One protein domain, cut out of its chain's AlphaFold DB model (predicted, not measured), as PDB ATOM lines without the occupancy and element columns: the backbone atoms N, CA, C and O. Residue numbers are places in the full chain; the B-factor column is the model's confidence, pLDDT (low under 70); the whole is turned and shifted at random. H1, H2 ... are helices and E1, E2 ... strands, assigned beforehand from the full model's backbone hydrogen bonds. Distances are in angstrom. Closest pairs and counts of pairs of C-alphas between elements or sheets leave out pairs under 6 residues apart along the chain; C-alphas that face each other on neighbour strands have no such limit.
ATOM      1  N   GLN A 529     -47.622  30.192 -10.066       57.81
ATOM      2  CA  GLN A 529     -47.419  28.747  -9.914       57.81
ATOM      3  C   GLN A 529     -47.782  28.301  -8.489       57.81
ATOM      4  O   GLN A 529     -47.461  28.971  -7.509       57.81
ATOM      5  N   SER A 530     -48.471  27.163  -8.372       58.06
ATOM      6  CA  SER A 530     -48.789  26.534  -7.082       58.06
ATOM      7  C   SER A 530     -47.825  25.381  -6.806       58.06
ATOM      8  O   SER A 530     -47.566  24.558  -7.683       58.06
ATOM      9  N   PHE A 531     -47.317  25.313  -5.580       69.50
ATOM     10  CA  PHE A 531     -46.338  24.335  -5.116       69.50
ATOM     11  C   PHE A 531     -46.875  23.560  -3.907       69.50
ATOM     12  O   PHE A 531     -47.730  24.045  -3.166       69.50
ATOM     13  N   PHE A 532     -46.366  22.335  -3.726       73.00
ATOM     14  CA  PHE A 532     -46.706  21.440  -2.610       73.00
ATOM     15  C   PHE A 532     -48.219  21.262  -2.396       73.00
ATOM     16  O   PHE A 532     -48.717  21.441  -1.291       73.00
ATOM     17  N   ASP A 533     -48.945  20.903  -3.458       67.25
ATOM     18  CA  ASP A 533     -50.397  20.661  -3.428       67.25
ATOM     19  C   ASP A 533     -51.218  21.915  -3.049       67.25
ATOM     20  O   ASP A 533     -52.139  21.847  -2.241       67.25
ATOM     21  N   ASN A 534     -50.876  23.069  -3.641       59.84
ATOM     22  CA  ASN A 534     -51.483  24.393  -3.404       59.84
ATOM     23  C   ASN A 534     -51.231  24.998  -2.014       59.84
ATOM     24  O   ASN A 534     -51.792  26.044  -1.702       59.84
ATOM     25  N   LYS A 535     -50.352  24.397  -1.206       64.62
ATOM     26  CA  LYS A 535     -49.966  24.934   0.109       64.62
ATOM     27  C   LYS A 535     -49.120  26.204   0.026       64.62
ATOM     28  O   LYS A 535     -49.014  26.930   1.012       64.62
ATOM     29  N   LEU A 536     -48.497  26.450  -1.128       67.50
ATOM     30  CA  LEU A 536     -47.788  27.689  -1.426       67.50
ATOM     31  C   LEU A 536     -48.063  28.121  -2.864       67.50
ATOM     32  O   LEU A 536     -47.736  27.397  -3.803       67.50
ATOM     33  N   GLN A 537     -48.613  29.315  -3.039       63.28
ATOM     34  CA  GLN A 537     -48.783  29.934  -4.349       63.28
ATOM     35  C   GLN A 537     -47.809  31.105  -4.487       63.28
ATOM     36  O   GLN A 537     -47.822  32.016  -3.668       63.28
ATOM     37  N   LEU A 538     -46.961  31.072  -5.516       61.16
ATOM     38  CA  LEU A 538     -46.009  32.142  -5.822       61.16
ATOM     39  C   LEU A 538     -46.230  32.639  -7.238       61.16
ATOM     40  O   LEU A 538     -46.722  31.906  -8.095       61.16
ATOM     41  N   ASN A 539     -45.784  33.853  -7.520       56.72
ATOM     42  CA  ASN A 539     -45.543  34.241  -8.893       56.72
ATOM     43  C   ASN A 539     -44.348  33.409  -9.444       56.72
ATOM     44  O   ASN A 539     -43.265  33.383  -8.877       56.72
ATOM     45  N   GLY A 540     -44.575  32.638 -10.503       49.06
ATOM     46  CA  GLY A 540     -43.611  31.825 -11.243       49.06
ATOM     47  C   GLY A 540     -42.717  32.613 -12.206       49.06
ATOM     48  O   GLY A 540     -41.823  32.012 -12.800       49.06
ATOM     49  N   ILE A 541     -42.950  33.925 -12.355       52.31
ATOM     50  CA  ILE A 541     -42.000  34.901 -12.902       52.31
ATOM     51  C   ILE A 541     -42.009  36.126 -11.982       52.31
ATOM     52  O   ILE A 541     -42.868  36.999 -12.085       52.31
ATOM     53  N   LEU A 542     -41.050  36.175 -11.069       54.78
ATOM     54  CA  LEU A 542     -40.826  37.319 -10.193       54.78
ATOM     55  C   LEU A 542     -39.906  38.315 -10.927       54.78
ATOM     56  O   LEU A 542     -38.786  37.948 -11.291       54.78
ATOM     57  N   ASP A 543     -40.418  39.521 -11.198       51.50
ATOM     58  CA  ASP A 543     -39.738  40.611 -11.920       51.50
ATOM     59  C   ASP A 543     -39.406  41.771 -10.968       51.50
ATOM     60  O   ASP A 543     -40.302  42.328 -10.326       51.50
ATOM     61  N   SER A 544     -38.117  42.053 -10.766       48.38
ATOM     62  CA  SER A 544     -37.680  43.035  -9.774       48.38
ATOM     63  C   SER A 544     -37.905  44.443 -10.311       48.38
ATOM     64  O   SER A 544     -37.344  44.801 -11.346       48.38
ATOM     65  N   TYR A 545     -38.631  45.280  -9.566       48.69
ATOM     66  CA  TYR A 545     -38.823  46.695  -9.925       48.69
ATOM     67  C   TYR A 545     -37.498  47.461 -10.085       48.69
ATOM     68  O   TYR A 545     -37.425  48.423 -10.844       48.69
ATOM     69  N   ASN A 546     -36.446  47.010  -9.397       54.47
ATOM     70  CA  ASN A 546     -35.087  47.518  -9.521       54.47
ATOM     71  C   ASN A 546     -34.188  46.386 -10.015       54.47
ATOM     72  O   ASN A 546     -34.062  45.385  -9.311       54.47
ATOM     73  N   LYS A 547     -33.556  46.558 -11.185       59.88
ATOM     74  CA  LYS A 547     -32.548  45.625 -11.711       59.88
ATOM     75  C   LYS A 547     -31.457  45.447 -10.655       59.88
ATOM     76  O   LYS A 547     -30.669  46.355 -10.419       59.88
ATOM     77  N   MET A 548     -31.481  44.308  -9.970       67.50
ATOM     78  CA  MET A 548     -30.489  43.931  -8.970       67.50
ATOM     79  C   MET A 548     -29.548  42.911  -9.600       67.50
ATOM     80  O   MET A 548     -29.973  42.082 -10.403       67.50
ATOM     81  N   ASP A 549     -28.276  42.950  -9.235       74.88
ATOM     82  CA  ASP A 549     -27.339  41.878  -9.551       74.88
ATOM     83  C   ASP A 549     -27.711  40.570  -8.804       74.88
ATOM     84  O   ASP A 549     -28.198  40.579  -7.666       74.88
ATOM     85  N   ILE A 550     -27.483  39.424  -9.456       77.31
ATOM     86  CA  ILE A 550     -27.783  38.085  -8.927       77.31
ATOM     87  C   ILE A 550     -27.028  37.808  -7.627       77.31
ATOM     88  O   ILE A 550     -27.607  37.235  -6.695       77.31
ATOM     89  N   GLU A 551     -25.752  38.185  -7.548       80.00
ATOM     90  CA  GLU A 551     -24.930  37.906  -6.369       80.00
ATOM     91  C   GLU A 551     -25.435  38.699  -5.164       80.00
ATOM     92  O   GLU A 551     -25.612  38.152  -4.072       80.00
ATOM     93  N   THR A 552     -25.764  39.970  -5.388       80.31
ATOM     94  CA  THR A 552     -26.358  40.872  -4.404       80.31
ATOM     95  C   THR A 552     -27.688  40.325  -3.899       80.31
ATOM     96  O   THR A 552     -27.915  40.258  -2.688       80.31
ATOM     97  N   PHE A 553     -28.548  39.858  -4.804       83.00
ATOM     98  CA  PHE A 553     -29.824  39.258  -4.441       83.00
ATOM     99  C   PHE A 553     -29.660  37.982  -3.599       83.00
ATOM    100  O   PHE A 553     -30.306  37.836  -2.557       83.00
ATOM    101  N   LEU A 554     -28.765  37.068  -3.994       85.12
ATOM    102  CA  LEU A 554     -28.491  35.843  -3.232       85.12
ATOM    103  C   LEU A 554     -27.869  36.141  -1.865       85.12
ATOM    104  O   LEU A 554     -28.209  35.481  -0.879       85.12
ATOM    105  N   ALA A 555     -26.994  37.144  -1.775       82.62
ATOM    106  CA  ALA A 555     -26.420  37.597  -0.515       82.62
ATOM    107  C   ALA A 555     -27.505  38.130   0.432       82.62
ATOM    108  O   ALA A 555     -27.516  37.775   1.613       82.62
ATOM    109  N   GLN A 556     -28.460  38.909  -0.083       81.94
ATOM    110  CA  GLN A 556     -29.596  39.399   0.700       81.94
ATOM    111  C   GLN A 556     -30.527  38.260   1.129       81.94
ATOM    112  O   GLN A 556     -30.857  38.164   2.311       81.94
ATOM    113  N   MET A 557     -30.877  37.337   0.228       85.19
ATOM    114  CA  MET A 557     -31.652  36.132   0.563       85.19
ATOM    115  C   MET A 557     -30.973  35.298   1.663       85.19
ATOM    116  O   MET A 557     -31.637  34.860   2.607       85.19
ATOM    117  N   ASN A 558     -29.649  35.120   1.602       85.69
ATOM    118  CA  ASN A 558     -28.882  34.451   2.656       85.69
ATOM    119  C   ASN A 558     -28.910  35.241   3.975       85.69
ATOM    120  O   ASN A 558     -29.130  34.656   5.036       85.69
ATOM    121  N   PHE A 559     -28.755  36.568   3.922       84.12
ATOM    122  CA  PHE A 559     -28.769  37.438   5.102       84.12
ATOM    123  C   PHE A 559     -30.102  37.395   5.868       84.12
ATOM    124  O   PHE A 559     -30.110  37.464   7.098       84.12
ATOM    125  N   LYS A 560     -31.240  37.231   5.177       86.56
ATOM    126  CA  LYS A 560     -32.557  37.133   5.833       86.56
ATOM    127  C   LYS A 560     -32.681  35.910   6.761       86.56
ATOM    128  O   LYS A 560     -33.481  35.956   7.695       86.56
ATOM    129  N   GLY A 561     -31.886  34.854   6.559       76.50
ATOM    130  CA  GLY A 561     -31.605  33.772   7.521       76.50
ATOM    131  C   GLY A 561     -32.730  32.777   7.854       76.50
ATOM    132  O   GLY A 561     -32.440  31.645   8.224       76.50
ATOM    133  N   THR A 562     -34.002  33.155   7.720       84.69
ATOM    134  CA  THR A 562     -35.169  32.278   7.952       84.69
ATOM    135  C   THR A 562     -36.075  32.263   6.730       84.69
ATOM    136  O   THR A 562     -36.211  33.298   6.074       84.69
ATOM    137  N   PHE A 563     -36.760  31.146   6.489       85.31
ATOM    138  CA  PHE A 563     -37.656  30.975   5.347       85.31
ATOM    139  C   PHE A 563     -38.736  32.067   5.257       85.31
ATOM    140  O   PHE A 563     -38.935  32.648   4.196       85.31
ATOM    141  N   GLU A 564     -39.364  32.443   6.372       83.44
ATOM    142  CA  GLU A 564     -40.385  33.499   6.410       83.44
ATOM    143  C   GLU A 564     -39.830  34.868   6.003       83.44
ATOM    144  O   GLU A 564     -40.460  35.598   5.246       83.44
ATOM    145  N   LYS A 565     -38.627  35.215   6.474       81.06
ATOM    146  CA  LYS A 565     -37.968  36.480   6.111       81.06
ATOM    147  C   LYS A 565     -37.478  36.490   4.663       81.06
ATOM    148  O   LYS A 565     -37.396  37.559   4.071       81.06
ATOM    149  N   GLN A 566     -37.134  35.327   4.111       85.88
ATOM    150  CA  GLN A 566     -36.789  35.174   2.697       85.88
ATOM    151  C   GLN A 566     -38.024  35.361   1.814       85.88
ATOM    152  O   GLN A 566     -37.955  36.094   0.837       85.88
ATOM    153  N   ILE A 567     -39.165  34.781   2.197       80.75
ATOM    154  CA  ILE A 567     -40.450  35.025   1.530       80.75
ATOM    155  C   ILE A 567     -40.824  36.512   1.595       80.75
ATOM    156  O   ILE A 567     -41.078  37.103   0.554       80.75
ATOM    157  N   ALA A 568     -40.747  37.142   2.772       77.12
ATOM    158  CA  ALA A 568     -41.029  38.573   2.920       77.12
ATOM    159  C   ALA A 568     -40.094  39.462   2.076       77.12
ATOM    160  O   ALA A 568     -40.494  40.511   1.587       77.12
ATOM    161  N   TYR A 569     -38.842  39.045   1.880       79.75
ATOM    162  CA  TYR A 569     -37.911  39.750   0.998       79.75
ATOM    163  C   TYR A 569     -38.241  39.556  -0.488       79.75
ATOM    164  O   TYR A 569     -38.114  40.497  -1.267       79.75
ATOM    165  N   LEU A 570     -38.719  38.373  -0.890       77.12
ATOM    166  CA  LEU A 570     -39.275  38.183  -2.233       77.12
ATOM    167  C   LEU A 570     -40.499  39.090  -2.448       77.12
ATOM    168  O   LEU A 570     -40.596  39.721  -3.494       77.12
ATOM    169  N   GLU A 571     -41.388  39.210  -1.459       72.31
ATOM    170  CA  GLU A 571     -42.537  40.133  -1.498       72.31
ATOM    171  C   GLU A 571     -42.097  41.603  -1.607       72.31
ATOM    172  O   GLU A 571     -42.684  42.376  -2.361       72.31
ATOM    173  N   GLU A 572     -41.039  41.994  -0.893       70.88
ATOM    174  CA  GLU A 572     -40.472  43.347  -0.933       70.88
ATOM    175  C   GLU A 572     -39.920  43.706  -2.324       70.88
ATOM    176  O   GLU A 572     -40.203  44.785  -2.843       70.88
ATOM    177  N   ILE A 573     -39.143  42.810  -2.941       67.12
ATOM    178  CA  ILE A 573     -38.433  43.080  -4.205       67.12
ATOM    179  C   ILE A 573     -39.335  42.943  -5.435       67.12
ATOM    180  O   ILE A 573     -39.179  43.682  -6.410       67.12
ATOM    181  N   PHE A 574     -40.271  41.998  -5.396       65.62
ATOM    182  CA  PHE A 574     -41.090  41.616  -6.545       65.62
ATOM    183  C   PHE A 574     -42.554  42.073  -6.432       65.62
ATOM    184  O   PHE A 574     -43.369  41.765  -7.301       65.62
ATOM    185  N   GLY A 575     -42.873  42.837  -5.384       55.38
ATOM    186  CA  GLY A 575     -44.186  43.420  -5.133       55.38
ATOM    187  C   GLY A 575     -45.069  42.570  -4.215       55.38
ATOM    188  O   GLY A 575     -45.134  41.344  -4.315       55.38
ATOM    189  N   SER A 576     -45.803  43.256  -3.337       51.34
ATOM    190  CA  SER A 576     -46.814  42.671  -2.455       51.34
ATOM    191  C   SER A 576     -48.185  42.695  -3.128       51.34
ATOM    192  O   SER A 576     -48.660  43.747  -3.548       51.34
ATOM    193  N   SER A 577     -48.871  41.558  -3.140       42.94
ATOM    194  CA  SER A 577     -50.331  41.514  -3.256       42.94
ATOM    195  C   SER A 577     -50.854  40.371  -2.399       42.94
ATOM    196  O   SER A 577     -50.092  39.456  -2.090       42.94
ATOM    197  N   ASP A 578     -52.136  40.410  -2.047       46.44
ATOM    198  CA  ASP A 578     -52.885  39.508  -1.154       46.44
ATOM    199  C   ASP A 578     -52.879  37.990  -1.510       46.44
ATOM    200  O   ASP A 578     -53.787  37.252  -1.135       46.44
ATOM    201  N   ASN A 579     -51.884  37.484  -2.248       50.09
ATOM    202  CA  ASN A 579     -51.893  36.193  -2.939       50.09
ATOM    203  C   ASN A 579     -50.726  35.240  -2.602       50.09
ATOM    204  O   ASN A 579     -50.641  34.172  -3.212       50.09
ATOM    205  N   PHE A 580     -49.863  35.545  -1.622       55.84
ATOM    206  CA  PHE A 580     -49.046  34.510  -0.965       55.84
ATOM    207  C   PHE A 580     -49.923  33.758   0.047       55.84
ATOM    208  O   PHE A 580     -49.888  34.013   1.250       55.84
ATOM    209  N   VAL A 581     -50.749  32.822  -0.425       55.41
ATOM    210  CA  VAL A 581     -51.457  31.914   0.489       55.41
ATOM    211  C   VAL A 581     -50.442  30.889   0.993       55.41
ATOM    212  O   VAL A 581     -49.942  30.064   0.226       55.41
ATOM    213  N   ASN A 582     -50.085  30.993   2.273       61.81
ATOM    214  CA  ASN A 582     -49.117  30.127   2.938       61.81
ATOM    215  C   ASN A 582     -49.849  29.198   3.921       61.81
ATOM    216  O   ASN A 582     -50.053  29.545   5.082       61.81
ATOM    217  N   GLU A 583     -50.234  28.011   3.451       69.44
ATOM    218  CA  GLU A 583     -50.788  26.914   4.265       69.44
ATOM    219  C   GLU A 583     -49.752  25.787   4.421       69.44
ATOM    220  O   GLU A 583     -50.023  24.597   4.229       69.44
ATOM    221  N   LEU A 584     -48.504  26.159   4.712       76.75
ATOM    222  CA  LEU A 584     -47.421  25.197   4.885       76.75
ATOM    223  C   LEU A 584     -47.602  24.380   6.174       76.75
ATOM    224  O   LEU A 584     -47.888  24.921   7.242       76.75
ATOM    225  N   ASP A 585     -47.372  23.068   6.089       80.62
ATOM    226  CA  ASP A 585     -47.409  22.161   7.242       80.62
ATOM    227  C   ASP A 585     -46.091  22.271   8.019       80.62
ATOM    228  O   ASP A 585     -45.166  21.471   7.867       80.62
ATOM    229  N   LYS A 586     -45.997  23.333   8.821       81.56
ATOM    230  CA  LYS A 586     -44.818  23.645   9.637       81.56
ATOM    231  C   LYS A 586     -44.679  22.738  10.858       81.56
ATOM    232  O   LYS A 586     -43.658  22.816  11.540       81.56
ATOM    233  N   GLU A 587     -45.673  21.915  11.181       83.75
ATOM    234  CA  GLU A 587     -45.563  20.953  12.282       83.75
ATOM    235  C   GLU A 587     -44.681  19.774  11.873       83.75
ATOM    236  O   GLU A 587     -43.779  19.401  12.625       83.75
ATOM    237  N   ASN A 588     -44.881  19.252  10.660       86.44
ATOM    238  CA  ASN A 588     -44.190  18.053  10.180       86.44
ATOM    239  C   ASN A 588     -42.988  18.347   9.270       86.44
ATOM    240  O   ASN A 588     -42.098  17.501   9.146       86.44
ATOM    241  N   TYR A 589     -42.931  19.532   8.654       88.62
ATOM    242  CA  TYR A 589     -41.907  19.863   7.664       88.62
ATOM    243  C   TYR A 589     -41.187  21.181   7.949       88.62
ATOM    244  O   TYR A 589     -41.763  22.131   8.483       88.62
ATOM    245  N   ASP A 590     -39.923  21.228   7.541       87.12
ATOM    246  CA  ASP A 590     -39.155  22.454   7.351       87.12
ATOM    247  C   ASP A 590     -39.146  22.825   5.864       87.12
ATOM    248  O   ASP A 590     -39.084  21.959   4.988       87.12
ATOM    249  N   TYR A 591     -39.193  24.124   5.574       87.44
ATOM    250  CA  TYR A 591     -39.146  24.659   4.214       87.44
ATOM    251  C   TYR A 591     -37.958  25.604   4.089       87.44
ATOM    252  O   TYR A 591     -37.716  26.408   4.988       87.44
ATOM    253  N   ARG A 592     -37.204  25.515   2.991       88.44
ATOM    254  CA  ARG A 592     -36.073  26.420   2.741       88.44
ATOM    255  C   ARG A 592     -35.789  26.600   1.258       88.44
ATOM    256  O   ARG A 592     -36.043  25.700   0.458       88.44
ATOM    257  N   PHE A 593     -35.187  27.731   0.913       87.31
ATOM    258  CA  PHE A 593     -34.570  27.914  -0.395       87.31
ATOM    259  C   PHE A 593     -33.164  27.301  -0.402       87.31
ATOM    260  O   PHE A 593     -32.358  27.583   0.487       87.31
ATOM    261  N   ASP A 594     -32.853  26.484  -1.407       87.06
ATOM    262  CA  ASP A 594     -31.484  26.039  -1.677       87.06
ATOM    263  C   ASP A 594     -30.749  27.153  -2.431       87.06
ATOM    264  O   ASP A 594     -30.724  27.213  -3.662       87.06
ATOM    265  N   LEU A 595     -30.193  28.075  -1.645       85.50
ATOM    266  CA  LEU A 595     -29.441  29.235  -2.121       85.50
ATOM    267  C   LEU A 595     -28.008  28.882  -2.551       85.50
ATOM    268  O   LEU A 595     -27.298  29.754  -3.044       85.50
ATOM    269  N   GLN A 596     -27.571  27.629  -2.364       79.56
ATOM    270  CA  GLN A 596     -26.220  27.179  -2.712       79.56
ATOM    271  C   GLN A 596     -26.168  26.496  -4.083       79.56
ATOM    272  O   GLN A 596     -25.181  26.658  -4.795       79.56
ATOM    273  N   ASN A 597     -27.221  25.774  -4.490       80.44
ATOM    274  CA  ASN A 597     -27.274  25.087  -5.791       80.44
ATOM    275  C   ASN A 597     -28.286  25.720  -6.752       80.44
ATOM    276  O   ASN A 597     -29.129  25.034  -7.358       80.44
ATOM    277  N   VAL A 598     -28.172  27.036  -6.881       80.12
ATOM    278  CA  VAL A 598     -28.960  27.875  -7.776       80.12
ATOM    279  C   VAL A 598     -28.442  27.737  -9.205       80.12
ATOM    280  O   VAL A 598     -27.242  27.841  -9.454       80.12
ATOM    281  N   LEU A 599     -29.344  27.500 -10.159       75.81
ATOM    282  CA  LEU A 599     -28.975  27.487 -11.574       75.81
ATOM    283  C   LEU A 599     -29.159  28.890 -12.138       75.81
ATOM    284  O   LEU A 599     -30.285  29.367 -12.274       75.81
ATOM    285  N   VAL A 600     -28.046  29.534 -12.468       72.06
ATOM    286  CA  VAL A 600     -28.038  30.821 -13.159       72.06
ATOM    287  C   VAL A 600     -27.913  30.563 -14.649       72.06
ATOM    288  O   VAL A 600     -27.053  29.805 -15.096       72.06
ATOM    289  N   GLY A 601     -28.793  31.185 -15.419       61.75
ATOM    290  CA  GLY A 601     -28.695  31.211 -16.863       61.75
ATOM    291  C   GLY A 601     -28.673  32.648 -17.343       61.75
ATOM    292  O   GLY A 601     -29.440  33.487 -16.883       61.75
ATOM    293  N   SER A 602     -27.808  32.927 -18.303       52.47
ATOM    294  CA  SER A 602     -27.824  34.184 -19.035       52.47
ATOM    295  C   SER A 602     -28.358  33.921 -20.433       52.47
ATOM    296  O   SER A 602     -27.853  33.059 -21.154       52.47
ATOM    297  N   SER A 603     -29.374  34.674 -20.831       51.81
ATOM    298  CA  SER A 603     -29.616  34.938 -22.247       51.81
ATOM    299  C   SER A 603     -29.000  36.298 -22.596       51.81
ATOM    300  O   SER A 603     -28.741  37.079 -21.679       51.81
ATOM    301  N   PRO A 604     -28.835  36.642 -23.884       41.22
ATOM    302  CA  PRO A 604     -28.454  38.000 -24.284       41.22
ATOM    303  C   PRO A 604     -29.411  39.090 -23.766       41.22
ATOM    304  O   PRO A 604     -29.096  40.271 -23.849       41.22
ATOM    305  N   PHE A 605     -30.592  38.689 -23.283       46.25
ATOM    306  CA  PHE A 605     -31.746  39.548 -23.037       46.25
ATOM    307  C   PHE A 605     -32.148  39.644 -21.563       46.25
ATOM    308  O   PHE A 605     -33.002  40.455 -21.247       46.25
ATOM    309  N   ASN A 606     -31.624  38.771 -20.695       50.88
ATOM    310  CA  ASN A 606     -31.938  38.682 -19.265       50.88
ATOM    311  C   ASN A 606     -30.995  37.672 -18.608       50.88
ATOM    312  O   ASN A 606     -30.842  36.553 -19.127       50.88
ATOM    313  N   ALA A 607     -30.461  38.015 -17.438       58.78
ATOM    314  CA  ALA A 607     -30.018  37.019 -16.478       58.78
ATOM    315  C   ALA A 607     -31.250  36.490 -15.731       58.78
ATOM    316  O   ALA A 607     -32.151  37.236 -15.339       58.78
ATOM    317  N   PHE A 608     -31.333  35.172 -15.612       69.88
ATOM    318  CA  PHE A 608     -32.389  34.490 -14.888       69.88
ATOM    319  C   PHE A 608     -31.789  33.482 -13.924       69.88
ATOM    320  O   PHE A 608     -30.666  33.000 -14.085       69.88
ATOM    321  N   MET A 609     -32.588  33.138 -12.933       77.06
ATOM    322  CA  MET A 609     -32.182  32.282 -11.844       77.06
ATOM    323  C   MET A 609     -33.294  31.292 -11.534       77.06
ATOM    324  O   MET A 609     -34.418  31.698 -11.261       77.06
ATOM    325  N   ASP A 610     -32.977  30.001 -11.524       79.19
ATOM    326  CA  ASP A 610     -33.881  28.985 -10.993       79.19
ATOM    327  C   ASP A 610     -33.531  28.733  -9.519       79.19
ATOM    328  O   ASP A 610     -32.557  28.041  -9.198       79.19
ATOM    329  N   LEU A 611     -34.347  29.283  -8.619       81.88
ATOM    330  CA  LEU A 611     -34.304  28.982  -7.193       81.88
ATOM    331  C   LEU A 611     -35.030  27.671  -6.910       81.88
ATOM    332  O   LEU A 611     -36.148  27.439  -7.377       81.88
ATOM    333  N   LYS A 612     -34.417  26.814  -6.095       85.88
ATOM    334  CA  LYS A 612     -35.055  25.591  -5.609       85.88
ATOM    335  C   LYS A 612     -35.640  25.827  -4.228       85.88
ATOM    336  O   LYS A 612     -34.965  26.339  -3.340       85.88
ATOM    337  N   LEU A 613     -36.882  25.409  -4.057       86.44
ATOM    338  CA  LEU A 613     -37.586  25.404  -2.789       86.44
ATOM    339  C   LEU A 613     -37.753  23.955  -2.328       86.44
ATOM    340  O   LEU A 613     -38.349  23.140  -3.034       86.44
ATOM    341  N   GLU A 614     -37.217  23.635  -1.157       89.50
ATOM    342  CA  GLU A 614     -37.188  22.284  -0.597       89.50
ATOM    343  C   GLU A 614     -38.217  22.135   0.528       89.50
ATOM    344  O   GLU A 614     -38.315  23.000   1.399       89.50
ATOM    345  N   GLN A 615     -38.948  21.018   0.525       90.31
ATOM    346  CA  GLN A 615     -39.732  20.536   1.665       90.31
ATOM    347  C   GLN A 615     -38.974  19.388   2.337       90.31
ATOM    348  O   GLN A 615     -38.708  18.364   1.699       90.31
ATOM    349  N   ILE A 616     -38.649  19.550   3.617       89.69
ATOM    350  CA  ILE A 616     -37.801  18.643   4.393       89.69
ATOM    351  C   ILE A 616     -38.615  18.053   5.532       89.69
ATOM    352  O   ILE A 616     -39.269  18.774   6.280       89.69
ATOM    353  N   ASP A 617     -38.578  16.737   5.678       88.94
ATOM    354  CA  ASP A 617     -39.209  16.051   6.803       88.94
ATOM    355  C   ASP A 617     -38.455  16.332   8.108       88.94
ATOM    356  O   ASP A 617     -37.262  16.039   8.206       88.94
ATOM    357  N   LYS A 618     -39.136  16.861   9.132       89.12
ATOM    358  CA  LYS A 618     -38.488  17.196  10.412       89.12
ATOM    359  C   LYS A 618     -37.918  15.981  11.140       89.12
ATOM    360  O   LYS A 618     -36.907  16.106  11.830       89.12
ATOM    361  N   SER A 619     -38.550  14.816  10.998       86.50
ATOM    362  CA  SER A 619     -38.168  13.596  11.714       86.50
ATOM    363  C   SER A 619     -36.966  12.892  11.083       86.50
ATOM    364  O   SER A 619     -36.117  12.366  11.800       86.50
ATOM    365  N   THR A 620     -36.870  12.903   9.752       87.50
ATOM    366  CA  THR A 620     -35.816  12.193   9.008       87.50
ATOM    367  C   THR A 620     -34.752  13.108   8.418       87.50
ATOM    368  O   THR A 620     -33.699  12.616   8.017       87.50
ATOM    369  N   GLN A 621     -35.007  14.418   8.365       86.94
ATOM    370  CA  GLN A 621     -34.152  15.433   7.740       86.94
ATOM    371  C   GLN A 621     -33.905  15.206   6.236       86.94
ATOM    372  O   GLN A 621     -32.988  15.782   5.652       86.94
ATOM    373  N   ASN A 622     -34.741  14.393   5.583       86.69
ATOM    374  CA  ASN A 622     -34.661  14.138   4.149       86.69
ATOM    375  C   ASN A 622     -35.495  15.152   3.355       86.69
ATOM    376  O   ASN A 622     -36.616  15.490   3.741       86.69
ATOM    377  N   VAL A 623     -34.976  15.576   2.199       84.69
ATOM    378  CA  VAL A 623     -35.733  16.366   1.217       84.69
ATOM    379  C   VAL A 623     -36.779  15.460   0.563       84.69
ATOM    380  O   VAL A 623     -36.433  14.512  -0.140       84.69
ATOM    381  N   LEU A 624     -38.059  15.746   0.793       84.38
ATOM    382  CA  LEU A 624     -39.174  14.962   0.254       84.38
ATOM    383  C   LEU A 624     -39.643  15.461  -1.114       84.38
ATOM    384  O   LEU A 624     -40.009  14.661  -1.975       84.38
ATOM    385  N   ARG A 625     -39.668  16.783  -1.314       83.31
ATOM    386  CA  ARG A 625     -40.112  17.426  -2.558       83.31
ATOM    387  C   ARG A 625     -39.266  18.665  -2.848       83.31
ATOM    388  O   ARG A 625     -38.919  19.404  -1.931       83.31
ATOM    389  N   VAL A 626     -38.990  18.907  -4.132       82.62
ATOM    390  CA  VAL A 626     -38.295  20.107  -4.624       82.62
ATOM    391  C   VAL A 626     -39.165  20.801  -5.665       82.62
ATOM    392  O   VAL A 626     -39.559  20.195  -6.661       82.62
ATOM    393  N   ALA A 627     -39.435  22.080  -5.440       78.31
ATOM    394  CA  ALA A 627     -40.063  22.988  -6.388       78.31
ATOM    395  C   ALA A 627     -39.005  23.908  -7.016       78.31
ATOM    396  O   ALA A 627     -38.008  24.233  -6.374       78.31
ATOM    397  N   LYS A 628     -39.210  24.333  -8.267       74.69
ATOM    398  CA  LYS A 628     -38.344  25.310  -8.946       74.69
ATOM    399  C   LYS A 628     -39.121  26.592  -9.207       74.69
ATOM    400  O   LYS A 628     -40.224  26.527  -9.738       74.69
ATOM    401  N   ILE A 629     -38.519  27.724  -8.871       72.00
ATOM    402  CA  ILE A 629     -39.061  29.065  -9.082       72.00
ATOM    403  C   ILE A 629     -38.081  29.809  -9.975       72.00
ATOM    404  O   ILE A 629     -36.900  29.905  -9.644       72.00
ATOM    405  N   LYS A 630     -38.566  30.325 -11.104       69.12
ATOM    406  CA  LYS A 630     -37.740  31.094 -12.027       69.12
ATOM    407  C   LYS A 630     -37.866  32.585 -11.724       69.12
ATOM    408  O   LYS A 630     -38.943  33.160 -11.847       69.12
ATOM    409  N   LEU A 631     -36.754  33.201 -11.352       68.75
ATOM    410  CA  LEU A 631     -36.598  34.645 -11.204       68.75
ATOM    411  C   LEU A 631     -35.960  35.213 -12.477       68.75
ATOM    412  O   LEU A 631     -35.076  34.577 -13.060       68.75
ATOM    413  N   VAL A 632     -36.397  36.387 -12.926       63.44
ATOM    414  CA  VAL A 632     -35.910  37.025 -14.163       63.44
ATOM    415  C   VAL A 632     -35.576  38.500 -13.926       63.44
ATOM    416  O   VAL A 632     -35.927  39.048 -12.887       63.44
ATOM    417  N   ASN A 633     -34.944  39.130 -14.922       58.78
ATOM    418  CA  ASN A 633     -34.660  40.572 -14.972       58.78
ATOM    419  C   ASN A 633     -33.588  41.058 -13.976       58.78
ATOM    420  O   ASN A 633     -33.623  42.192 -13.503       58.78
ATOM    421  N   PHE A 634     -32.602  40.201 -13.690       64.12
ATOM    422  CA  PHE A 634     -31.380  40.633 -13.015       64.12
ATOM    423  C   PHE A 634     -30.484  41.448 -13.954       64.12
ATOM    424  O   PHE A 634     -30.541  41.287 -15.178       64.12
ATOM    425  N   GLU A 635     -29.646  42.304 -13.367       58.62
ATOM    426  CA  GLU A 635     -28.701  43.150 -14.094       58.62
ATOM    427  C   GLU A 635     -27.743  42.305 -14.959       58.62
ATOM    428  O   GLU A 635     -27.255  41.252 -14.545       58.62
TER     429      GLU A 635
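Overview. This is residues 529 to 635 of the 878 residues of an uncharacterized protein of Mycoplasma gallinarum (UniProt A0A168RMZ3). A strongly twisted sheet of three long strands, E4, E5 and E6, with short E3 at one edge, has a helical hairpin, H1 and H2, on one face; a small strand hairpin, E1 and E2, sits beside the sheet near E6. Residues 575 to 588 form a long outlying loop between H2 and E4. The printed part has 107 residues, with named elements in the order E1 E2 E3 H1 H2 E4 E5 E6; the sheet order is E3 E6 E5 E4, mixed, and the class is mixed, helices and strands. It is compact, with a radius of gyration of the C-alphas of 13.8 A and spans of 43 by 30 by 23 A.

Arrangement. E1, residues 529 to 531, and E2, residues 536 to 539, form an antiparallel hairpin, with N 529 and O 538 2.8 A apart. E2 runs on into E3, residues 541 to 543, at 54 degrees. H1, residues 550 to 560, and H2, residues 563 to 574, touch at a steep tilt of 42 degrees, opposite ways; the closest C-alphas are those of Lys 560 and Gln 566, 5.6 A, and H2 touches with residues 566 to 569 alone. In both helices every O i to N i+4 pair is within hydrogen-bond range. E4, residues 589 to 603, E5, residues 606 to 617, and E6, residues 623 to 634, form a meander, each strand the antiparallel neighbour of the one before. N 608 and O 601 are 2.8 A apart, as are N 611 and O 629. E3 is parallel to E6, with N 632 and O 542 3.3 A apart. The helices make two layers with the sheet, both on the same face: H1 is over E5 and E4 at a height of 9.6 A, along the strands at 16 degrees to E5 on the local plane, while H2, at a height of 8.4 A, is over none, only just: 2 of its C-alphas fall on E3 and 2 on E5. E3, H1 H2 and E4 form a split strand-helix-strand unit, two strands of one sheet joined through helices, with E6 and E5 between them in the sheet, and its crossover is right-handed.

Along the chain. E1 begins at C-alpha 529, (-47.419, 28.747, -9.914). H1 is 15.5 A long and H2 16.3 A. E4 is 35.7 A, bending by 53 degrees at residue 596; E5 is 35.3 A and E6 28.5 A. E6 ends at C-alpha 634, (-31.380, 40.633, -13.015).

Size, cuts and confidence. The two C-alphas farthest apart, those of Pro 604 and Ser 619, are 44.6 A apart. The printed part has no cut, and the link from H2 to E4 is long. Mean pLDDT of the printed part is 72.3; 44 residues are under 70, among them 533 to 548 and 573 to 583.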